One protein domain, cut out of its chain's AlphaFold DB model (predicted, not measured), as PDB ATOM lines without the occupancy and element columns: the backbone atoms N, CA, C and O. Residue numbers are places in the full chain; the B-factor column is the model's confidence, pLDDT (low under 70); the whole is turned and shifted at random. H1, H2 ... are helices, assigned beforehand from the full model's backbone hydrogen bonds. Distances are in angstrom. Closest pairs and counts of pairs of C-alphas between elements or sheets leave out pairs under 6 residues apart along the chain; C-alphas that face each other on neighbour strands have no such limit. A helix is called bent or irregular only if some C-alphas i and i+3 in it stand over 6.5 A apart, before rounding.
ATOM      1  N   SER A  88      24.158  -8.650  -4.371       60.75
ATOM      2  CA  SER A  88      24.437  -8.607  -2.919       60.75
ATOM      3  C   SER A  88      25.459  -7.534  -2.505       60.75
ATOM      4  O   SER A  88      25.446  -7.074  -1.365       60.75
ATOM      5  N   PHE A  89      26.308  -7.076  -3.433       56.56
ATOM      6  CA  PHE A  89      27.284  -6.002  -3.194       56.56
ATOM      7  C   PHE A  89      26.766  -4.592  -3.513       56.56
ATOM      8  O   PHE A  89      27.359  -3.612  -3.056       56.56
ATOM      9  N   ALA A  90      25.660  -4.468  -4.252       57.91
ATOM     10  CA  ALA A  90      25.050  -3.180  -4.565       57.91
ATOM     11  C   ALA A  90      24.703  -2.338  -3.315       57.91
ATOM     12  O   ALA A  90      25.062  -1.154  -3.305       57.91
ATOM     13  N   PRO A  91      24.095  -2.885  -2.236       71.00
ATOM     14  CA  PRO A  91      23.726  -2.073  -1.076       71.00
ATOM     15  C   PRO A  91      24.944  -1.500  -0.343       71.00
ATOM     16  O   PRO A  91      24.894  -0.357   0.098       71.00
ATOM     17  N   TYR A  92      26.067  -2.224  -0.277       62.16
ATOM     18  CA  TYR A  92      27.288  -1.728   0.368       62.16
ATOM     19  C   TYR A  92      27.879  -0.519  -0.353       62.16
ATOM     20  O   TYR A  92      28.311   0.433   0.295       62.16
ATOM     21  N   GLN A  93      27.856  -0.520  -1.688       63.62
ATOM     22  CA  GLN A  93      28.268   0.651  -2.459       63.62
ATOM     23  C   GLN A  93      27.351   1.843  -2.180       63.62
ATOM     24  O   GLN A  93      27.841   2.933  -1.908       63.62
ATOM     25  N   HIS A  94      26.035   1.631  -2.162       69.81
ATOM     26  CA  HIS A  94      25.080   2.715  -1.931       69.81
ATOM     27  C   HIS A  94      25.199   3.278  -0.512       69.81
ATOM     28  O   HIS A  94      25.128   4.488  -0.344       69.81
ATOM     29  N   ILE A  95      25.460   2.435   0.492       70.88
ATOM     30  CA  ILE A  95      25.727   2.868   1.869       70.88
ATOM     31  C   ILE A  95      27.026   3.673   1.939       70.88
ATOM     32  O   ILE A  95      27.030   4.746   2.531       70.88
ATOM     33  N   LEU A  96      28.108   3.212   1.304       65.31
ATOM     34  CA  LEU A  96      29.367   3.966   1.246       65.31
ATOM     35  C   LEU A  96      29.182   5.325   0.560       65.31
ATOM     36  O   LEU A  96      29.731   6.315   1.029       65.31
ATOM     37  N   LEU A  97      28.368   5.390  -0.497       65.75
ATOM     38  CA  LEU A  97      28.021   6.645  -1.163       65.75
ATOM     39  C   LEU A  97      27.178   7.554  -0.268       65.75
ATOM     40  O   LEU A  97      27.426   8.753  -0.220       65.75
ATOM     41  N   ALA A  98      26.183   7.005   0.432       69.31
ATOM     42  CA  ALA A  98      25.328   7.778   1.326       69.31
ATOM     43  C   ALA A  98      26.119   8.321   2.521       69.31
ATOM     44  O   ALA A  98      25.901   9.459   2.916       69.31
ATOM     45  N   VAL A  99      27.051   7.535   3.067       70.88
ATOM     46  CA  VAL A  99      27.942   7.963   4.152       70.88
ATOM     47  C   VAL A  99      28.895   9.044   3.661       70.88
ATOM     48  O   VAL A  99      29.015  10.069   4.324       70.88
ATOM     49  N   ASP A 100      29.512   8.863   2.490       67.88
ATOM     50  CA  ASP A 100      30.377   9.886   1.903       67.88
ATOM     51  C   ASP A 100      29.567  11.164   1.639       67.88
ATOM     52  O   ASP A 100      29.958  12.232   2.086       67.88
ATOM     53  N   PHE A 101      28.378  11.077   1.034       65.31
ATOM     54  CA  PHE A 101      27.486  12.221   0.804       65.31
ATOM     55  C   PHE A 101      27.030  12.905   2.102       65.31
ATOM     56  O   PHE A 101      27.047  14.129   2.179       65.31
ATOM     57  N   ALA A 102      26.657  12.145   3.133       68.81
ATOM     58  CA  ALA A 102      26.219  12.685   4.420       68.81
ATOM     59  C   ALA A 102      27.362  13.377   5.165       68.81
ATOM     60  O   ALA A 102      27.170  14.468   5.699       68.81
ATOM     61  N   TYR A 103      28.558  12.783   5.157       66.44
ATOM     62  CA  TYR A 103      29.758  13.392   5.728       66.44
ATOM     63  C   TYR A 103      30.095  14.689   4.990       66.44
ATOM     64  O   TYR A 103      30.287  15.738   5.588       66.44
ATOM     65  N   ASN A 104      30.034  14.642   3.667       63.22
ATOM     66  CA  ASN A 104      30.246  15.768   2.776       63.22
ATOM     67  C   ASN A 104      29.224  16.902   2.926       63.22
ATOM     68  O   ASN A 104      29.575  18.065   2.752       63.22
ATOM     69  N   TRP A 105      27.982  16.573   3.264       70.25
ATOM     70  CA  TRP A 105      26.933  17.542   3.556       70.25
ATOM     71  C   TRP A 105      27.089  18.154   4.952       70.25
ATOM     72  O   TRP A 105      26.995  19.368   5.098       70.25
ATOM     73  N   ALA A 106      27.414  17.342   5.964       66.19
ATOM     74  CA  ALA A 106      27.751  17.823   7.308       66.19
ATOM     75  C   ALA A 106      28.968  18.767   7.296       66.19
ATOM     76  O   ALA A 106      29.086  19.669   8.124       66.19
ATOM     77  N   MET A 107      29.844  18.580   6.313       61.34
ATOM     78  CA  MET A 107      31.028  19.397   6.089       61.34
ATOM     79  C   MET A 107      30.761  20.767   5.498       61.34
ATOM     80  O   MET A 107      31.370  21.746   5.924       61.34
ATOM     81  N   ASP A 108      29.804  20.851   4.578       62.12
ATOM     82  CA  ASP A 108      29.332  22.130   4.045       62.12
ATOM     83  C   ASP A 108      28.764  23.023   5.171       62.12
ATOM     84  O   ASP A 108      28.788  24.251   5.117       62.12
ATOM     85  N   LEU A 109      28.284  22.389   6.244       62.75
ATOM     86  CA  LEU A 109      27.737  23.062   7.418       62.75
ATOM     87  C   LEU A 109      28.799  23.547   8.415       62.75
ATOM     88  O   LEU A 109      28.466  24.350   9.280       62.75
ATOM     89  N   SER A 110      30.054  23.099   8.308       62.97
ATOM     90  CA  SER A 110      31.136  23.414   9.263       62.97
ATOM     91  C   SER A 110      32.178  24.413   8.725       62.97
ATOM     92  O   SER A 110      33.247  24.582   9.307       62.97
ATOM     93  N   HIS A 111      31.856  25.125   7.639       63.16
ATOM     94  CA  HIS A 111      32.766  25.982   6.863       63.16
ATOM     95  C   HIS A 111      33.323  27.250   7.540       63.16
ATOM     96  O   HIS A 111      34.038  28.010   6.885       63.16
ATOM     97  N   GLU A 112      33.047  27.503   8.817       76.38
ATOM     98  CA  GLU A 112      33.522  28.729   9.473       76.38
ATOM     99  C   GLU A 112      35.026  28.700   9.795       76.38
ATOM    100  O   GLU A 112      35.647  29.758   9.889       76.38
ATOM    101  N   GLU A 113      35.647  27.515   9.869       77.88
ATOM    102  CA  GLU A 113      37.069  27.384  10.200       77.88
ATOM    103  C   GLU A 113      37.889  26.723   9.076       77.88
ATOM    104  O   GLU A 113      37.664  25.559   8.732       77.88
ATOM    105  N   PRO A 114      38.918  27.403   8.532       69.75
ATOM    106  CA  PRO A 114      39.736  26.875   7.436       69.75
ATOM    107  C   PRO A 114      40.525  25.616   7.833       69.75
ATOM    108  O   PRO A 114      40.798  24.755   6.994       69.75
ATOM    109  N   LEU A 115      40.859  25.486   9.122       73.62
ATOM    110  CA  LEU A 115      41.539  24.320   9.681       73.62
ATOM    111  C   LEU A 115      40.640  23.077   9.654       73.62
ATOM    112  O   LEU A 115      41.102  21.997   9.288       73.62
ATOM    113  N   ALA A 116      39.356  23.234   9.991       72.50
ATOM    114  CA  ALA A 116      38.397  22.137   9.955       72.50
ATOM    115  C   ALA A 116      38.294  21.576   8.531       72.50
ATOM    116  O   ALA A 116      38.408  20.368   8.323       72.50
ATOM    117  N   VAL A 117      38.213  22.452   7.528       71.25
ATOM    118  CA  VAL A 117      38.117  22.011   6.133       71.25
ATOM    119  C   VAL A 117      39.368  21.248   5.674       71.25
ATOM    120  O   VAL A 117      39.247  20.243   4.974       71.25
ATOM    121  N   LEU A 118      40.563  21.660   6.114       72.62
ATOM    122  CA  LEU A 118      41.810  20.937   5.836       72.62
ATOM    123  C   LEU A 118      41.814  19.538   6.468       72.62
ATOM    124  O   LEU A 118      42.124  18.554   5.795       72.62
ATOM    125  N   VAL A 119      41.477  19.442   7.758       77.25
ATOM    126  CA  VAL A 119      41.464  18.170   8.498       77.25
ATOM    127  C   VAL A 119      40.502  17.190   7.845       77.25
ATOM    128  O   VAL A 119      40.844  16.028   7.622       77.25
ATOM    129  N   ILE A 120      39.320  17.657   7.464       71.88
ATOM    130  CA  ILE A 120      38.360  16.794   6.795       71.88
ATOM    131  C   ILE A 120      38.805  16.420   5.379       71.88
ATOM    132  O   ILE A 120      38.649  15.263   4.988       71.88
ATOM    133  N   PHE A 121      39.441  17.314   4.629       72.31
ATOM    134  CA  PHE A 121      40.010  16.940   3.336       72.31
ATOM    135  C   PHE A 121      41.035  15.793   3.456       72.31
ATOM    136  O   PHE A 121      41.046  14.869   2.635       72.31
ATOM    137  N   ILE A 122      41.853  15.797   4.516       78.12
ATOM    138  CA  ILE A 122      42.778  14.698   4.826       78.12
ATOM    139  C   ILE A 122      42.000  13.405   5.093       78.12
ATOM    140  O   ILE A 122      42.318  12.373   4.501       78.12
ATOM    141  N   PHE A 123      40.954  13.450   5.923       78.62
ATOM    142  CA  PHE A 123      40.116  12.278   6.194       78.62
ATOM    143  C   PHE A 123      39.411  11.747   4.941       78.62
ATOM    144  O   PHE A 123      39.369  10.534   4.742       78.62
ATOM    145  N   GLN A 124      38.921  12.622   4.062       78.00
ATOM    146  CA  GLN A 124      38.299  12.229   2.799       78.00
ATOM    147  C   GLN A 124      39.311  11.548   1.870       78.00
ATOM    148  O   GLN A 124      39.032  10.484   1.317       78.00
ATOM    149  N   SER A 125      40.514  12.114   1.751       76.00
ATOM    150  CA  SER A 125      41.608  11.525   0.969       76.00
ATOM    151  C   SER A 125      42.000  10.146   1.507       76.00
ATOM    152  O   SER A 125      42.203   9.205   0.738       76.00
ATOM    153  N   LEU A 126      42.044   9.999   2.834       77.44
ATOM    154  CA  LEU A 126      42.329   8.734   3.508       77.44
ATOM    155  C   LEU A 126      41.205   7.708   3.285       77.44
ATOM    156  O   LEU A 126      41.481   6.535   3.041       77.44
ATOM    157  N   GLY A 127      39.947   8.152   3.290       78.19
ATOM    158  CA  GLY A 127      38.784   7.326   2.968       78.19
ATOM    159  C   GLY A 127      38.821   6.797   1.533       78.19
ATOM    160  O   GLY A 127      38.658   5.596   1.318       78.19
ATOM    161  N   ILE A 128      39.113   7.660   0.554       76.06
ATOM    162  CA  ILE A 128      39.270   7.266  -0.856       76.06
ATOM    163  C   ILE A 128      40.433   6.280  -1.012       76.06
ATOM    164  O   ILE A 128      40.287   5.269  -1.702       76.06
ATOM    165  N   LEU A 129      41.555   6.522  -0.328       78.38
ATOM    166  CA  LEU A 129      42.715   5.631  -0.338       78.38
ATOM    167  C   LEU A 129      42.373   4.238   0.212       78.38
ATOM    168  O   LEU A 129      42.699   3.233  -0.419       78.38
ATOM    169  N   ILE A 130      41.687   4.160   1.356       80.12
ATOM    170  CA  ILE A 130      41.246   2.883   1.936       80.12
ATOM    171  C   ILE A 130      40.303   2.161   0.970       80.12
ATOM    172  O   ILE A 130      40.457   0.962   0.738       80.12
ATOM    173  N   ASN A 131      39.363   2.884   0.359       77.00
ATOM    174  CA  ASN A 131      38.412   2.303  -0.585       77.00
ATOM    175  C   ASN A 131      39.121   1.758  -1.842       77.00
ATOM    176  O   ASN A 131      38.790   0.676  -2.325       77.00
ATOM    177  N   LEU A 132      40.156   2.455  -2.324       78.00
ATOM    178  CA  LEU A 132      41.017   1.990  -3.412       78.00
ATOM    179  C   LEU A 132      41.788   0.718  -3.030       78.00
ATOM    180  O   LEU A 132      41.833  -0.226  -3.818       78.00
ATOM    181  N   ILE A 133      42.350   0.649  -1.821       79.19
ATOM    182  CA  ILE A 133      43.048  -0.549  -1.326       79.19
ATOM    183  C   ILE A 133      42.085  -1.739  -1.251       79.19
ATOM    184  O   ILE A 133      42.403  -2.821  -1.750       79.19
ATOM    185  N   LEU A 134      40.890  -1.541  -0.687       78.94
ATOM    186  CA  LEU A 134      39.859  -2.579  -0.612       78.94
ATOM    187  C   LEU A 134      39.422  -3.041  -2.004       78.94
ATOM    188  O   LEU A 134      39.263  -4.242  -2.231       78.94
ATOM    189  N   TYR A 135      39.291  -2.116  -2.957       79.31
ATOM    190  CA  TYR A 135      39.000  -2.446  -4.348       79.31
ATOM    191  C   TYR A 135      40.111  -3.290  -4.986       79.31
ATOM    192  O   TYR A 135      39.821  -4.317  -5.606       79.31
ATOM    193  N   ILE A 136      41.380  -2.908  -4.815       80.62
ATOM    194  CA  ILE A 136      42.536  -3.664  -5.326       80.62
ATOM    195  C   ILE A 136      42.573  -5.064  -4.701       80.62
ATOM    196  O   ILE A 136      42.729  -6.051  -5.415       80.62
ATOM    197  N   MET A 137      42.343  -5.187  -3.393       81.31
ATOM    198  CA  MET A 137      42.288  -6.486  -2.719       81.31
ATOM    199  C   MET A 137      41.137  -7.368  -3.225       81.31
ATOM    200  O   MET A 137      41.339  -8.548  -3.527       81.31
ATOM    201  N   ALA A 138      39.930  -6.810  -3.348       77.31
ATOM    202  CA  ALA A 138      38.758  -7.544  -3.819       77.31
ATOM    203  C   ALA A 138      38.914  -7.994  -5.280       77.31
ATOM    204  O   ALA A 138      38.573  -9.126  -5.636       77.31
ATOM    205  N   SER A 139      39.466  -7.126  -6.126       74.81
ATOM    206  CA  SER A 139      39.721  -7.430  -7.535       74.81
ATOM    207  C   SER A 139      40.851  -8.446  -7.722       74.81
ATOM    208  O   SER A 139      40.684  -9.370  -8.517       74.81
ATOM    209  N   ALA A 140      41.935  -8.370  -6.942       76.81
ATOM    210  CA  ALA A 140      43.003  -9.371  -6.946       76.81
ATOM    211  C   ALA A 140      42.483 -10.765  -6.555       76.81
ATOM    212  O   ALA A 140      42.807 -11.757  -7.212       76.81
ATOM    213  N   SER A 141      41.617 -10.844  -5.539       79.62
ATOM    214  CA  SER A 141      40.973 -12.101  -5.131       79.62
ATOM    215  C   SER A 141      40.132 -12.708  -6.262       79.62
ATOM    216  O   SER A 141      40.240 -13.902  -6.550       79.62
ATOM    217  N   ARG A 142      39.361 -11.889  -6.991       72.38
ATOM    218  CA  ARG A 142      38.586 -12.360  -8.155       72.38
ATOM    219  C   ARG A 142      39.457 -12.773  -9.333       72.38
ATOM    220  O   ARG A 142      39.160 -13.779  -9.974       72.38
ATOM    221  N   ALA A 143      40.533 -12.041  -9.606       74.62
ATOM    222  CA  ALA A 143      41.471 -12.390 -10.670       74.62
ATOM    223  C   ALA A 143      42.090 -13.782 -10.445       74.62
ATOM    224  O   ALA A 143      42.251 -14.540 -11.403       74.62
ATOM    225  N   MET A 144      42.358 -14.146  -9.183       78.19
ATOM    226  CA  MET A 144      42.832 -15.484  -8.814       78.19
ATOM    227  C   MET A 144      41.759 -16.570  -8.963       78.19
ATOM    228  O   MET A 144      42.090 -17.697  -9.318       78.19
ATOM    229  N   GLN A 145      40.485 -16.259  -8.708       77.25
ATOM    230  CA  GLN A 145      39.400 -17.246  -8.774       77.25
ATOM    231  C   GLN A 145      38.980 -17.594 -10.206       77.25
ATOM    232  O   GLN A 145      38.664 -18.746 -10.481       77.25
ATOM    233  N   VAL A 146      38.980 -16.621 -11.122       74.00
ATOM    234  CA  VAL A 146      38.440 -16.807 -12.483       74.00
ATOM    235  C   VAL A 146      39.490 -17.345 -13.468       74.00
ATOM    236  O   VAL A 146      39.160 -17.657 -14.608       74.00
ATOM    237  N   GLY A 147      40.755 -17.488 -13.052       70.94
ATOM    238  CA  GLY A 147      41.820 -17.960 -13.939       70.94
ATOM    239  C   GLY A 147      41.996 -17.014 -15.128       70.94
ATOM    240  O   GLY A 147      41.615 -17.332 -16.247       70.94
ATOM    241  N   THR A 148      42.501 -15.806 -14.853       53.22
ATOM    242  CA  THR A 148      42.992 -14.782 -15.801       53.22
ATOM    243  C   THR A 148      42.553 -14.932 -17.268       53.22
ATOM    244  O   THR A 148      43.375 -15.134 -18.165       53.22
ATOM    245  N   LYS A 149      41.259 -14.763 -17.564       69.56
ATOM    246  CA  LYS A 149      40.838 -14.434 -18.933       69.56
ATOM    247  C   LYS A 149      41.327 -13.014 -19.238       69.56
ATOM    248  O   LYS A 149      41.025 -12.089 -18.482       69.56
ATOM    249  N   LYS A 150      42.070 -12.833 -20.343       75.94
ATOM    250  CA  LYS A 150      42.675 -11.550 -20.786       75.94
ATOM    251  C   LYS A 150      41.733 -10.339 -20.663       75.94
ATOM    252  O   LYS A 150      42.180  -9.243 -20.348       75.94
ATOM    253  N   HIS A 151      40.432 -10.547 -20.852       68.12
ATOM    254  CA  HIS A 151      39.424  -9.489 -20.825       68.12
ATOM    255  C   HIS A 151      39.184  -8.868 -19.433       68.12
ATOM    256  O   HIS A 151      38.938  -7.668 -19.330       68.12
ATOM    257  N   VAL A 152      39.285  -9.646 -18.348       75.06
ATOM    258  CA  VAL A 152      39.097  -9.125 -16.975       75.06
ATOM    259  C   VAL A 152      40.279  -8.243 -16.566       75.06
ATOM    260  O   VAL A 152      40.104  -7.242 -15.872       75.06
ATOM    261  N   SER A 153      41.477  -8.571 -17.055       78.44
ATOM    262  CA  SER A 153      42.696  -7.812 -16.777       78.44
ATOM    263  C   SER A 153      42.640  -6.392 -17.347       78.44
ATOM    264  O   SER A 153      43.025  -5.460 -16.650       78.44
ATOM    265  N   ILE A 154      42.091  -6.207 -18.555       81.69
ATOM    266  CA  ILE A 154      41.987  -4.885 -19.197       81.69
ATOM    267  C   ILE A 154      41.061  -3.952 -18.407       81.69
ATOM    268  O   ILE A 154      41.436  -2.818 -18.116       81.69
ATOM    269  N   HIS A 155      39.877  -4.425 -18.003       76.38
ATOM    270  CA  HIS A 155      38.954  -3.607 -17.208       76.38
ATOM    271  C   HIS A 155      39.517  -3.249 -15.836       76.38
ATOM    272  O   HIS A 155      39.342  -2.125 -15.368       76.38
ATOM    273  N   HIS A 156      40.205  -4.196 -15.196       77.50
ATOM    274  CA  HIS A 156      40.871  -3.935 -13.929       77.50
ATOM    275  C   HIS A 156      41.958  -2.863 -14.080       77.50
ATOM    276  O   HIS A 156      42.006  -1.925 -13.287       77.50
ATOM    277  N   TRP A 157      42.773  -2.963 -15.133       83.31
ATOM    278  CA  TRP A 157      43.832  -2.002 -15.416       83.31
ATOM    279  C   TRP A 157      43.276  -0.604 -15.708       83.31
ATOM    280  O   TRP A 157      43.752   0.371 -15.136       83.31
ATOM    281  N   LEU A 158      42.206  -0.507 -16.504       81.81
ATOM    282  CA  LEU A 158      41.516   0.760 -16.767       81.81
ATOM    283  C   LEU A 158      40.975   1.402 -15.486       81.81
ATOM    284  O   LEU A 158      41.204   2.586 -15.266       81.81
ATOM    285  N   ASN A 159      40.302   0.644 -14.614       75.75
ATOM    286  CA  ASN A 159      39.795   1.194 -13.351       75.75
ATOM    287  C   ASN A 159      40.928   1.657 -12.426       75.75
ATOM    288  O   ASN A 159      40.799   2.693 -11.775       75.75
ATOM    289  N   LEU A 160      42.042   0.921 -12.387       79.06
ATOM    290  CA  LEU A 160      43.214   1.295 -11.600       79.06
ATOM    291  C   LEU A 160      43.842   2.589 -12.128       79.06
ATOM    292  O   LEU A 160      44.077   3.509 -11.349       79.06
ATOM    293  N   VAL A 161      44.046   2.699 -13.444       83.12
ATOM    294  CA  VAL A 161      44.583   3.915 -14.073       83.12
ATOM    295  C   VAL A 161      43.649   5.102 -13.874       83.12
ATOM    296  O   VAL A 161      44.117   6.168 -13.489       83.12
ATOM    297  N   MET A 162      42.339   4.930 -14.054       77.00
ATOM    298  CA  MET A 162      41.366   6.003 -13.822       77.00
ATOM    299  C   MET A 162      41.370   6.474 -12.364       77.00
ATOM    300  O   MET A 162      41.290   7.674 -12.117       77.00
ATOM    301  N   SER A 163      41.509   5.560 -11.401       74.88
ATOM    302  CA  SER A 163      41.637   5.921  -9.984       74.88
ATOM    303  C   SER A 163      42.942   6.654  -9.687       74.88
ATOM    304  O   SER A 163      42.944   7.651  -8.968       74.88
ATOM    305  N   LEU A 164      44.048   6.224 -10.295       78.44
ATOM    306  CA  LEU A 164      45.348   6.863 -10.119       78.44
ATOM    307  C   LEU A 164      45.370   8.271 -10.729       78.44
ATOM    308  O   LEU A 164      45.810   9.209 -10.072       78.44
ATOM    309  N   VAL A 165      44.809   8.445 -11.929       81.81
ATOM    310  CA  VAL A 165      44.622   9.757 -12.570       81.81
ATOM    311  C   VAL A 165      43.724  10.653 -11.722       81.81
ATOM    312  O   VAL A 165      44.049  11.820 -11.515       81.81
ATOM    313  N   TYR A 166      42.625  10.110 -11.191       78.62
ATOM    314  CA  TYR A 166      41.738  10.839 -10.289       78.62
ATOM    315  C   TYR A 166      42.489  11.335  -9.048       78.62
ATOM    316  O   TYR A 166      42.414  12.526  -8.750       78.62
ATOM    317  N   MET A 167      43.263  10.466  -8.385       75.31
ATOM    318  CA  MET A 167      44.095  10.817  -7.227       75.31
ATOM    319  C   MET A 167      45.155  11.872  -7.572       75.31
ATOM    320  O   MET A 167      45.348  12.826  -6.824       75.31
ATOM    321  N   SER A 168      45.828  11.753  -8.719       81.06
ATOM    322  CA  SER A 168      46.812  12.747  -9.160       81.06
ATOM    323  C   SER A 168      46.176  14.108  -9.434       81.06
ATOM    324  O   SER A 168      46.721  15.124  -9.009       81.06
ATOM    325  N   LEU A 169      45.011  14.144 -10.090       79.12
ATOM    326  CA  LEU A 169      44.263  15.380 -10.328       79.12
ATOM    327  C   LEU A 169      43.789  16.012  -9.017       79.12
ATOM    328  O   LEU A 169      43.900  17.225  -8.869       79.12
ATOM    329  N   THR A 170      43.317  15.217  -8.053       76.69
ATOM    330  CA  THR A 170      42.900  15.736  -6.740       76.69
ATOM    331  C   THR A 170      44.072  16.326  -5.969       76.69
ATOM    332  O   THR A 170      43.965  17.442  -5.466       76.69
ATOM    333  N   VAL A 171      45.209  15.625  -5.920       75.94
ATOM    334  CA  VAL A 171      46.425  16.116  -5.255       75.94
ATOM    335  C   VAL A 171      46.968  17.367  -5.947       75.94
ATOM    336  O   VAL A 171      47.301  18.341  -5.276       75.94
ATOM    337  N   TRP A 172      47.034  17.379  -7.280       83.44
ATOM    338  CA  TRP A 172      47.522  18.536  -8.032       83.44
ATOM    339  C   TRP A 172      46.630  19.762  -7.822       83.44
ATOM    340  O   TRP A 172      47.123  20.846  -7.499       83.44
ATOM    341  N   TRP A 173      45.315  19.576  -7.932       76.56
ATOM    342  CA  TRP A 173      44.329  20.621  -7.681       76.56
ATOM    343  C   TRP A 173      44.402  21.138  -6.242       76.56
ATOM    344  O   TRP A 173      44.294  22.339  -6.010       76.56
ATOM    345  N   PHE A 174      44.658  20.259  -5.272       73.00
ATOM    346  CA  PHE A 174      44.855  20.633  -3.876       73.00
ATOM    347  C   PHE A 174      46.113  21.480  -3.660       73.00
ATOM    348  O   PHE A 174      46.042  22.521  -3.011       73.00
ATOM    349  N   ILE A 175      47.252  21.092  -4.241       76.44
ATOM    350  CA  ILE A 175      48.486  21.894  -4.183       76.44
ATOM    351  C   ILE A 175      48.236  23.285  -4.777       76.44
ATOM    352  O   ILE A 175      48.659  24.294  -4.211       76.44
ATOM    353  N   TRP A 176      47.504  23.349  -5.891       81.25
ATOM    354  CA  TRP A 176      47.108  24.613  -6.504       81.25
ATOM    355  C   TRP A 176      46.203  25.445  -5.581       81.25
ATOM    356  O   TRP A 176      46.450  26.636  -5.392       81.25
ATOM    357  N   ALA A 177      45.213  24.815  -4.945       72.00
ATOM    358  CA  ALA A 177      44.308  25.447  -3.991       72.00
ATOM    359  C   ALA A 177      45.052  26.042  -2.796       72.00
ATOM    360  O   ALA A 177      44.828  27.200  -2.445       72.00
ATOM    361  N   LEU A 178      45.956  25.263  -2.193       68.38
ATOM    362  CA  LEU A 178      46.796  25.699  -1.081       68.38
ATOM    363  C   LEU A 178      47.647  26.899  -1.488       68.38
ATOM    364  O   LEU A 178      47.655  27.911  -0.792       68.38
ATOM    365  N   ARG A 179      48.282  26.836  -2.663       72.88
ATOM    366  CA  ARG A 179      49.093  27.939  -3.194       72.88
ATOM    367  C   ARG A 179      48.275  29.218  -3.399       72.88
ATOM    368  O   ARG A 179      48.780  30.309  -3.160       72.88
ATOM    369  N   LYS A 180      47.012  29.097  -3.818       70.38
ATOM    370  CA  LYS A 180      46.088  30.229  -4.012       70.38
ATOM    371  C   LYS A 180      45.517  30.790  -2.710       70.38
ATOM    372  O   LYS A 180      45.257  31.988  -2.652       70.38
ATOM    373  N   SER A 181      45.274  29.943  -1.712       68.06
ATOM    374  CA  SER A 181      44.616  30.323  -0.451       68.06
ATOM    375  C   SER A 181      45.591  30.822   0.618       68.06
ATOM    376  O   SER A 181      45.151  31.493   1.551       68.06
ATOM    377  N   TRP A 182      46.892  30.558   0.454       69.50
ATOM    378  CA  TRP A 182      47.956  30.949   1.384       69.50
ATOM    379  C   TRP A 182      49.069  31.801   0.729       69.50
ATOM    380  O   TRP A 182      50.247  31.535   0.970       69.50
ATOM    381  N   PRO A 183      48.758  32.840  -0.077       64.19
ATOM    382  CA  PRO A 183      49.797  33.651  -0.718       64.19
ATOM    383  C   PRO A 183      50.661  34.399   0.311       64.19
ATOM    384  O   PRO A 183      51.847  34.599   0.089       64.19
ATOM    385  N   SER A 184      50.106  34.747   1.479       58.44
ATOM    386  CA  SER A 184      50.846  35.461   2.528       58.44
ATOM    387  C   SER A 184      51.785  34.574   3.341       58.44
ATOM    388  O   SER A 184      52.644  35.085   4.049       58.44
ATOM    389  N   VAL A 185      51.633  33.250   3.280       57.22
ATOM    390  CA  VAL A 185      52.504  32.324   4.009       57.22
ATOM    391  C   VAL A 185      53.778  32.060   3.224       57.22
ATOM    392  O   VAL A 185      54.822  31.946   3.844       57.22
ATOM    393  N   SER A 186      53.777  32.087   1.890       56.38
ATOM    394  CA  SER A 186      55.056  32.121   1.165       56.38
ATOM    395  C   SER A 186      55.871  33.381   1.474       56.38
ATOM    396  O   SER A 186      57.093  33.294   1.543       56.38
ATOM    397  N   ASP A 187      55.205  34.507   1.750       58.03
ATOM    398  CA  ASP A 187      55.880  35.764   2.091       58.03
ATOM    399  C   ASP A 187      56.269  35.842   3.577       58.03
ATOM    400  O   ASP A 187      57.328  36.357   3.910       58.03
ATOM    401  N   TRP A 246      38.441  34.742  -0.441       54.94
ATOM    402  CA  TRP A 246      38.643  33.371   0.017       54.94
ATOM    403  C   TRP A 246      37.406  32.503  -0.258       54.94
ATOM    404  O   TRP A 246      37.544  31.363  -0.693       54.94
ATOM    405  N   SER A 247      36.196  33.059  -0.118       62.31
ATOM    406  CA  SER A 247      34.956  32.293  -0.296       62.31
ATOM    407  C   SER A 247      34.714  31.896  -1.753       62.31
ATOM    408  O   SER A 247      34.324  30.763  -2.017       62.31
ATOM    409  N   ALA A 248      35.000  32.776  -2.719       65.81
ATOM    410  CA  ALA A 248      34.712  32.508  -4.128       65.81
ATOM    411  C   ALA A 248      35.615  31.409  -4.712       65.81
ATOM    412  O   ALA A 248      35.133  30.485  -5.370       65.81
ATOM    413  N   GLY A 249      36.923  31.478  -4.432       65.69
ATOM    414  CA  GLY A 249      37.881  30.465  -4.879       65.69
ATOM    415  C   GLY A 249      37.635  29.111  -4.219       65.69
ATOM    416  O   GLY A 249      37.671  28.084  -4.895       65.69
ATOM    417  N   PHE A 250      37.313  29.109  -2.923       65.69
ATOM    418  CA  PHE A 250      37.025  27.886  -2.180       65.69
ATOM    419  C   PHE A 250      35.723  27.225  -2.637       65.69
ATOM    420  O   PHE A 250      35.671  26.010  -2.805       65.69
ATOM    421  N   ASN A 251      34.691  28.017  -2.924       64.12
ATOM    422  CA  ASN A 251      33.419  27.496  -3.405       64.12
ATOM    423  C   ASN A 251      33.561  26.890  -4.814       64.12
ATOM    424  O   ASN A 251      33.082  25.791  -5.073       64.12
ATOM    425  N   ALA A 252      34.319  27.536  -5.707       67.06
ATOM    426  CA  ALA A 252      34.658  26.949  -7.005       67.06
ATOM    427  C   ALA A 252      35.473  25.653  -6.850       67.06
ATOM    428  O   ALA A 252      35.196  24.663  -7.530       67.06
ATOM    429  N   LEU A 253      36.437  25.623  -5.925       65.62
ATOM    430  CA  LEU A 253      37.236  24.437  -5.611       65.62
ATOM    431  C   LEU A 253      36.355  23.270  -5.161       65.62
ATOM    432  O   LEU A 253      36.478  22.155  -5.669       65.62
ATOM    433  N   TYR A 254      35.453  23.562  -4.232       68.44
ATOM    434  CA  TYR A 254      34.509  22.624  -3.660       68.44
ATOM    435  C   TYR A 254      33.574  22.060  -4.729       68.44
ATOM    436  O   TYR A 254      33.486  20.844  -4.885       68.44
ATOM    437  N   VAL A 255      32.956  22.924  -5.541       69.25
ATOM    438  CA  VAL A 255      32.072  22.513  -6.641       69.25
ATOM    439  C   VAL A 255      32.825  21.658  -7.658       69.25
ATOM    440  O   VAL A 255      32.321  20.615  -8.075       69.25
ATOM    441  N   THR A 256      34.051  22.031  -8.026       66.12
ATOM    442  CA  THR A 256      34.835  21.262  -9.005       66.12
ATOM    443  C   THR A 256      35.193  19.887  -8.445       66.12
ATOM    444  O   THR A 256      34.917  18.875  -9.085       66.12
ATOM    445  N   HIS A 257      35.700  19.825  -7.213       72.75
ATOM    446  CA  HIS A 257      36.012  18.568  -6.531       72.75
ATOM    447  C   HIS A 257      34.784  17.654  -6.425       72.75
ATOM    448  O   HIS A 257      34.854  16.470  -6.753       72.75
ATOM    449  N   ARG A 258      33.628  18.215  -6.053       67.38
ATOM    450  CA  ARG A 258      32.336  17.515  -5.997       67.38
ATOM    451  C   ARG A 258      31.938  16.943  -7.348       67.38
ATOM    452  O   ARG A 258      31.531  15.787  -7.427       67.38
ATOM    453  N   THR A 259      32.086  17.730  -8.408       65.88
ATOM    454  CA  THR A 259      31.720  17.310  -9.762       65.88
ATOM    455  C   THR A 259      32.597  16.145 -10.218       65.88
ATOM    456  O   THR A 259      32.079  15.150 -10.720       65.88
ATOM    457  N   VAL A 260      33.910  16.215  -9.971       71.69
ATOM    458  CA  VAL A 260      34.848  15.139 -10.325       71.69
ATOM    459  C   VAL A 260      34.599  13.891  -9.471       71.69
ATOM    460  O   VAL A 260      34.597  12.790 -10.016       71.69
ATOM    461  N   ALA A 261      34.322  14.031  -8.172       72.56
ATOM    462  CA  ALA A 261      34.000  12.904  -7.292       72.56
ATOM    463  C   ALA A 261      32.721  12.170  -7.734       72.56
ATOM    464  O   ALA A 261      32.710  10.942  -7.820       72.56
ATOM    465  N   ILE A 262      31.666  12.911  -8.091       70.88
ATOM    466  CA  ILE A 262      30.423  12.340  -8.636       70.88
ATOM    467  C   ILE A 262      30.702  11.618  -9.957       70.88
ATOM    468  O   ILE A 262      30.225  10.501 -10.162       70.88
ATOM    469  N   LEU A 263      31.499  12.221 -10.844       65.44
ATOM    470  CA  LEU A 263      31.840  11.627 -12.137       65.44
ATOM    471  C   LEU A 263      32.659  10.340 -11.966       65.44
ATOM    472  O   LEU A 263      32.368   9.330 -12.607       65.44
ATOM    473  N   TYR A 264      33.640  10.358 -11.060       73.38
ATOM    474  CA  TYR A 264      34.432   9.191 -10.684       73.38
ATOM    475  C   TYR A 264      33.539   8.075 -10.151       73.38
ATOM    476  O   TYR A 264      33.648   6.935 -10.600       73.38
ATOM    477  N   TYR A 265      32.606   8.403  -9.256       68.62
ATOM    478  CA  TYR A 265      31.690   7.423  -8.691       68.62
ATOM    479  C   TYR A 265      30.747   6.839  -9.746       68.62
ATOM    480  O   TYR A 265      30.536   5.627  -9.794       68.62
ATOM    481  N   PHE A 266      30.222   7.677 -10.642       70.19
ATOM    482  CA  PHE A 266      29.369   7.238 -11.743       70.19
ATOM    483  C   PHE A 266      30.102   6.272 -12.679       70.19
ATOM    484  O   PHE A 266      29.573   5.209 -13.019       70.19
ATOM    485  N   ILE A 267      31.341   6.605 -13.054       69.12
ATOM    486  CA  ILE A 267      32.191   5.735 -13.870       69.12
ATOM    487  C   ILE A 267      32.479   4.441 -13.108       69.12
ATOM    488  O   ILE A 267      32.275   3.364 -13.653       69.12
ATOM    489  N   TYR A 268      32.860   4.526 -11.834       72.06
ATOM    490  CA  TYR A 268      33.176   3.372 -10.998       72.06
ATOM    491  C   TYR A 268      32.001   2.396 -10.851       72.06
ATOM    492  O   TYR A 268      32.178   1.191 -11.050       72.06
ATOM    493  N   VAL A 269      30.793   2.884 -10.555       70.06
ATOM    494  CA  VAL A 269      29.583   2.049 -10.463       70.06
ATOM    495  C   VAL A 269      29.290   1.391 -11.803       70.06
ATOM    496  O   VAL A 269      29.052   0.185 -11.854       70.06
ATOM    497  N   ARG A 270      29.371   2.145 -12.904       70.12
ATOM    498  CA  ARG A 270      29.118   1.616 -14.248       70.12
ATOM    499  C   ARG A 270      30.144   0.554 -14.648       70.12
ATOM    500  O   ARG A 270      29.759  -0.494 -15.163       70.12
ATOM    501  N   SER A 271      31.423   0.779 -14.353       64.12
ATOM    502  CA  SER A 271      32.498  -0.198 -14.546       64.12
ATOM    503  C   SER A 271      32.274  -1.448 -13.705       64.12
ATOM    504  O   SER A 271      32.442  -2.566 -14.185       64.12
ATOM    505  N   THR A 272      31.870  -1.271 -12.448       68.69
ATOM    506  CA  THR A 272      31.627  -2.378 -11.520       68.69
ATOM    507  C   THR A 272      30.434  -3.209 -11.972       68.69
ATOM    508  O   THR A 272      30.529  -4.432 -11.980       68.69
ATOM    509  N   PHE A 273      29.357  -2.575 -12.440       67.12
ATOM    510  CA  PHE A 273      28.185  -3.250 -12.994       67.12
ATOM    511  C   PHE A 273      28.519  -4.029 -14.273       67.12
ATOM    512  O   PHE A 273      28.101  -5.176 -14.415       67.12
ATOM    513  N   LEU A 274      29.327  -3.452 -15.170       63.12
ATOM    514  CA  LEU A 274      29.814  -4.141 -16.371       63.12
ATOM    515  C   LEU A 274      30.629  -5.391 -16.020       63.12
ATOM    516  O   LEU A 274      30.396  -6.452 -16.590       63.12
ATOM    517  N   VAL A 275      31.536  -5.289 -15.045       62.94
ATOM    518  CA  VAL A 275      32.382  -6.414 -14.608       62.94
ATOM    519  C   VAL A 275      31.584  -7.458 -13.814       62.94
ATOM    520  O   VAL A 275      31.852  -8.655 -13.913       62.94
ATOM    521  N   LEU A 276      30.589  -7.039 -13.032       62.62
ATOM    522  CA  LEU A 276      29.751  -7.935 -12.231       62.62
ATOM    523  C   LEU A 276      28.695  -8.681 -13.046       62.62
ATOM    524  O   LEU A 276      28.331  -9.781 -12.645       62.62
ATOM    525  N   ASN A 277      28.232  -8.129 -14.172       63.66
ATOM    526  CA  ASN A 277      27.256  -8.783 -15.055       63.66
ATOM    527  C   ASN A 277      27.874  -9.665 -16.147       63.66
ATOM    528  O   ASN A 277      27.151 -10.333 -16.889       63.66
ATOM    529  N   THR A 278      29.203  -9.771 -16.199       60.38
ATOM    530  CA  THR A 278      29.897 -10.703 -17.097       60.38
ATOM    531  C   THR A 278      29.481 -12.189 -16.996       60.38
ATOM    532  O   THR A 278      29.499 -12.839 -18.043       60.38
ATOM    533  N   PRO A 279      29.053 -12.780 -15.853       58.84
ATOM    534  CA  PRO A 279      28.638 -14.190 -15.834       58.84
ATOM    535  C   PRO A 279      27.418 -14.491 -16.725       58.84
ATOM    536  O   PRO A 279      27.267 -15.622 -17.191       58.84
ATOM    537  N   ALA A 280      26.587 -13.495 -17.067       56.94
ATOM    538  CA  ALA A 280      25.526 -13.677 -18.062       56.94
ATOM    539  C   ALA A 280      26.086 -13.965 -19.470       56.94
ATOM    540  O   ALA A 280      25.504 -14.747 -20.223       56.94
ATOM    541  N   MET A 281      27.242 -13.390 -19.812       54.34
ATOM    542  CA  MET A 281      27.901 -13.601 -21.105       54.34
ATOM    543  C   MET A 281      28.586 -14.970 -21.199       54.34
ATOM    544  O   MET A 281      28.591 -15.581 -22.269       54.34
ATOM    545  N   GLU A 282      29.130 -15.496 -20.097       63.81
ATOM    546  CA  GLU A 282      29.750 -16.830 -20.100       63.81
ATOM    547  C   GLU A 282      28.713 -17.936 -20.308       63.81
ATOM    548  O   GLU A 282      28.914 -18.810 -21.156       63.81
ATOM    549  N   ASN A 283      27.548 -17.815 -19.666       71.31
ATOM    550  CA  ASN A 283      26.410 -18.702 -19.911       71.31
ATOM    551  C   ASN A 283      25.913 -18.629 -21.363       71.31
ATOM    552  O   ASN A 283      25.446 -19.629 -21.907       71.31
ATOM    553  N   PHE A 284      26.027 -17.471 -22.018       69.06
ATOM    554  CA  PHE A 284      25.701 -17.329 -23.438       69.06
ATOM    555  C   PHE A 284      26.699 -18.060 -24.340       69.06
ATOM    556  O   PHE A 284      26.288 -18.700 -25.306       69.06
ATOM    557  N   SER A 285      27.994 -18.008 -24.021       76.12
ATOM    558  CA  SER A 285      29.035 -18.724 -24.769       76.12
ATOM    559  C   SER A 285      28.883 -20.241 -24.645       76.12
ATOM    560  O   SER A 285      28.933 -20.947 -25.654       76.12
ATOM    561  N   GLU A 286      28.618 -20.754 -23.441       80.31
ATOM    562  CA  GLU A 286      28.361 -22.186 -23.248       80.31
ATOM    563  C   GLU A 286      27.053 -22.637 -23.894       80.31
ATOM    564  O   GLU A 286      27.052 -23.640 -24.608       80.31
ATOM    565  N   ARG A 287      25.965 -21.864 -23.768       80.81
ATOM    566  CA  ARG A 287      24.721 -22.152 -24.501       80.81
ATOM    567  C   ARG A 287      24.935 -22.129 -26.006       80.81
ATOM    568  O   ARG A 287      24.399 -22.994 -26.687       80.81
ATOM    569  N   LYS A 288      25.743 -21.201 -26.530       85.19
ATOM    570  CA  LYS A 288      26.089 -21.151 -27.956       85.19
ATOM    571  C   LYS A 288      26.867 -22.397 -28.373       85.19
ATOM    572  O   LYS A 288      26.529 -22.988 -29.389       85.19
ATOM    573  N   LYS A 289      27.854 -22.847 -27.589       89.69
ATOM    574  CA  LYS A 289      28.579 -24.103 -27.859       89.69
ATOM    575  C   LYS A 289      27.655 -25.319 -27.810       89.69
ATOM    576  O   LYS A 289      27.756 -26.179 -28.677       89.69
ATOM    577  N   HIS A 290      26.739 -25.371 -26.844       91.38
ATOM    578  CA  HIS A 290      25.769 -26.454 -26.726       91.38
ATOM    579  C   HIS A 290      24.781 -26.466 -27.901       91.38
ATOM    580  O   HIS A 290      24.557 -27.514 -28.494       91.38
ATOM    581  N   LEU A 291      24.266 -25.300 -28.307       91.38
ATOM    582  CA  LEU A 291      23.417 -25.139 -29.494       91.38
ATOM    583  C   LEU A 291      24.148 -25.537 -30.777       91.38
ATOM    584  O   LEU A 291      23.608 -26.301 -31.567       91.38
ATOM    585  N   VAL A 292      25.388 -25.083 -30.972       94.06
ATOM    586  CA  VAL A 292      26.201 -25.471 -32.136       94.06
ATOM    587  C   VAL A 292      26.476 -26.978 -32.130       94.06
ATOM    588  O   VAL A 292      26.396 -27.616 -33.176       94.06
ATOM    589  N   GLY A 293      26.736 -27.570 -30.962       94.69
ATOM    590  CA  GLY A 293      26.881 -29.017 -30.808       94.69
ATOM    591  C   GLY A 293      25.598 -29.790 -31.132       94.69
ATOM    592  O   GLY A 293      25.666 -30.819 -31.801       94.69
ATOM    593  N   GLN A 294      24.433 -29.290 -30.711       93.56
ATOM    594  CA  GLN A 294      23.132 -29.890 -31.030       93.56
ATOM    595  C   GLN A 294      22.799 -29.791 -32.520       93.56
ATOM    596  O   GLN A 294      22.409 -30.790 -33.116       93.56
ATOM    597  N   VAL A 295      23.003 -28.624 -33.136       94.50
ATOM    598  CA  VAL A 295      22.789 -28.432 -34.578       94.50
ATOM    599  C   VAL A 295      23.712 -29.347 -35.381       94.50
ATOM    600  O   VAL A 295      23.260 -29.991 -36.322       94.50
ATOM    601  N   LYS A 296      24.982 -29.477 -34.974       95.50
ATOM    602  CA  LYS A 296      25.922 -30.385 -35.636       95.50
ATOM    603  C   LYS A 296      25.454 -31.841 -35.574       95.50
ATOM    604  O   LYS A 296      25.506 -32.510 -36.597       95.50
ATOM    605  N   LYS A 297      24.960 -32.306 -34.419       94.12
ATOM    606  CA  LYS A 297      24.402 -33.663 -34.282       94.12
ATOM    607  C   LYS A 297      23.189 -33.886 -35.185       94.12
ATOM    608  O   LYS A 297      23.150 -34.891 -35.877       94.12
ATOM    609  N   LEU A 298      22.257 -32.932 -35.235       93.25
ATOM    610  CA  LEU A 298      21.073 -33.034 -36.097       93.25
ATOM    611  C   LEU A 298      21.449 -33.147 -37.583       93.25
ATOM    612  O   LEU A 298      20.909 -33.992 -38.287       93.25
ATOM    613  N   CYS A 299      22.427 -32.366 -38.052       90.81
ATOM    614  CA  CYS A 299      22.904 -32.471 -39.436       90.81
ATOM    615  C   CYS A 299      23.629 -33.799 -39.732       90.81
ATOM    616  O   CYS A 299      23.598 -34.285 -40.862       90.81
ATOM    617  N   GLU A 300      24.311 -34.373 -38.740       92.62
ATOM    618  CA  GLU A 300      25.053 -35.631 -38.882       92.62
ATOM    619  C   GLU A 300      24.105 -36.847 -38.896       92.62
ATOM    620  O   GLU A 300      24.322 -37.794 -39.658       92.62
ATOM    621  N   ASP A 301      23.004 -36.784 -38.142       91.25
ATOM    622  CA  ASP A 301      21.946 -37.801 -38.146       91.25
ATOM    623  C   ASP A 301      21.168 -37.823 -39.480       91.25
ATOM    624  O   ASP A 301      20.909 -38.903 -40.023       91.25
ATOM    625  N   ASP A 302      20.885 -36.657 -40.075       86.06
ATOM    626  CA  ASP A 302      20.231 -36.564 -41.392       86.06
ATOM    627  C   ASP A 302      21.109 -37.149 -42.515       86.06
ATOM    628  O   ASP A 302      20.629 -37.907 -43.364       86.06
ATOM    629  N   SER A 303      22.423 -36.886 -42.489       82.94
ATOM    630  CA  SER A 303      23.360 -37.436 -43.482       82.94
ATOM    631  C   SER A 303      23.467 -38.967 -43.425       82.94
ATOM    632  O   SER A 303      23.713 -39.615 -44.448       82.94
ATOM    633  N   ASN A 304      23.314 -39.569 -42.245       81.75
ATOM    634  CA  ASN A 304      23.401 -41.021 -42.089       81.75
ATOM    635  C   ASN A 304      22.113 -41.733 -42.536       81.75
ATOM    636  O   ASN A 304      22.189 -42.823 -43.113       81.75
TER     637      ASN A 304
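Overview. This is residues 88 to 187 and 246 to 304 of the 461 residues of the protein "Transmembrane protein" of Orchesella cincta (UniProt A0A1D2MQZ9). Four long helices, H1, H2, H3 and H5, run side by side in a loosely packed up-and-down bundle, and a fifth long helix, H6, sticks out from one end with residues 279 to 304 as a free arm. The short H4 sits at the other end of the bundle, after H3. The printed part has 159 residues with six named helices, H1 to H6 in order along the chain, and no named strand; the class is all helix. The whole is extended, with a radius of gyration of the C-alphas of 23.7 A, and its spans of 93 by 29 by 26 A outline a rod, the arm making much of the length.

Arrangement. The longest helix, H2, residues 114 to 146, and H3, residues 150 to 181, form a helical hairpin. They touch at a shallow tilt of 9 degrees, opposite ways; their closest C-alphas, those of Ser 139 and His 156, are 7.4 A apart. H2 touches H3 with residues 132 to 143 alone, and H3 touches H2 with residues 152 to 163 alone. H3 also touches H5, residues 246 to 276, at a shallow tilt of 6 degrees, opposite ways, with the closest C-alphas, those of Ser 181 and Trp 246, 6.7 A apart. H2 and H5 are apart. H1, residues 88 to 108, is close to H2 but not clearly touching it, at a shallow tilt of 11 degrees, opposite ways; the closest C-alphas, those of Met 107 and Val 117, are 7.6 A apart. H1 and H5 are near each other, with 13 pairs of C-alphas within 10 A. H4, residues 183 to 187, and H3 meet only through their link, as do H5 and H6, residues 278 to 304. Every O i to N i+4 pair is within hydrogen-bond range in H2, H5 and H6; the counts are 16 of 17 in H1, 26 of 28 in H3 and 0 of 1 in H4, where 1 of 2 O i to N i+3 pairs is within range.

Along the chain. H2 is 48.0 A long, from C-alpha 114 at (39.736, 26.875, 7.436) to C-alpha 146. H3 is 46.6 A long, H5 44.0 A, H6 39.8 A and H1 31.9 A; H4 has five residues. H1 begins at C-alpha 88, at (24.437, -8.607, -2.919), and is irregular, but only just: C-alphas 88 and 91 are 6.8 A apart. H6 ends at C-alpha 304, at (23.401, -41.021, -42.089).

Size, cuts and confidence. The C-alphas farthest apart, those of Asp 187 and Asn 304, are 94.4 A apart. Without the free residues 144 to 150 and 279 to 304, the body spans 54 by 27 by 20 A. Residues 188 to 245 are not printed, and C-alphas 187 and 246 are 17.5 A apart across this cut, on the link from H4 to H5. The links printed whole are tight. The mean pLDDT of the printed part is 73.1; 61 residues are under 70, among them 181 to 187, 246 to 256 and 271 to 282.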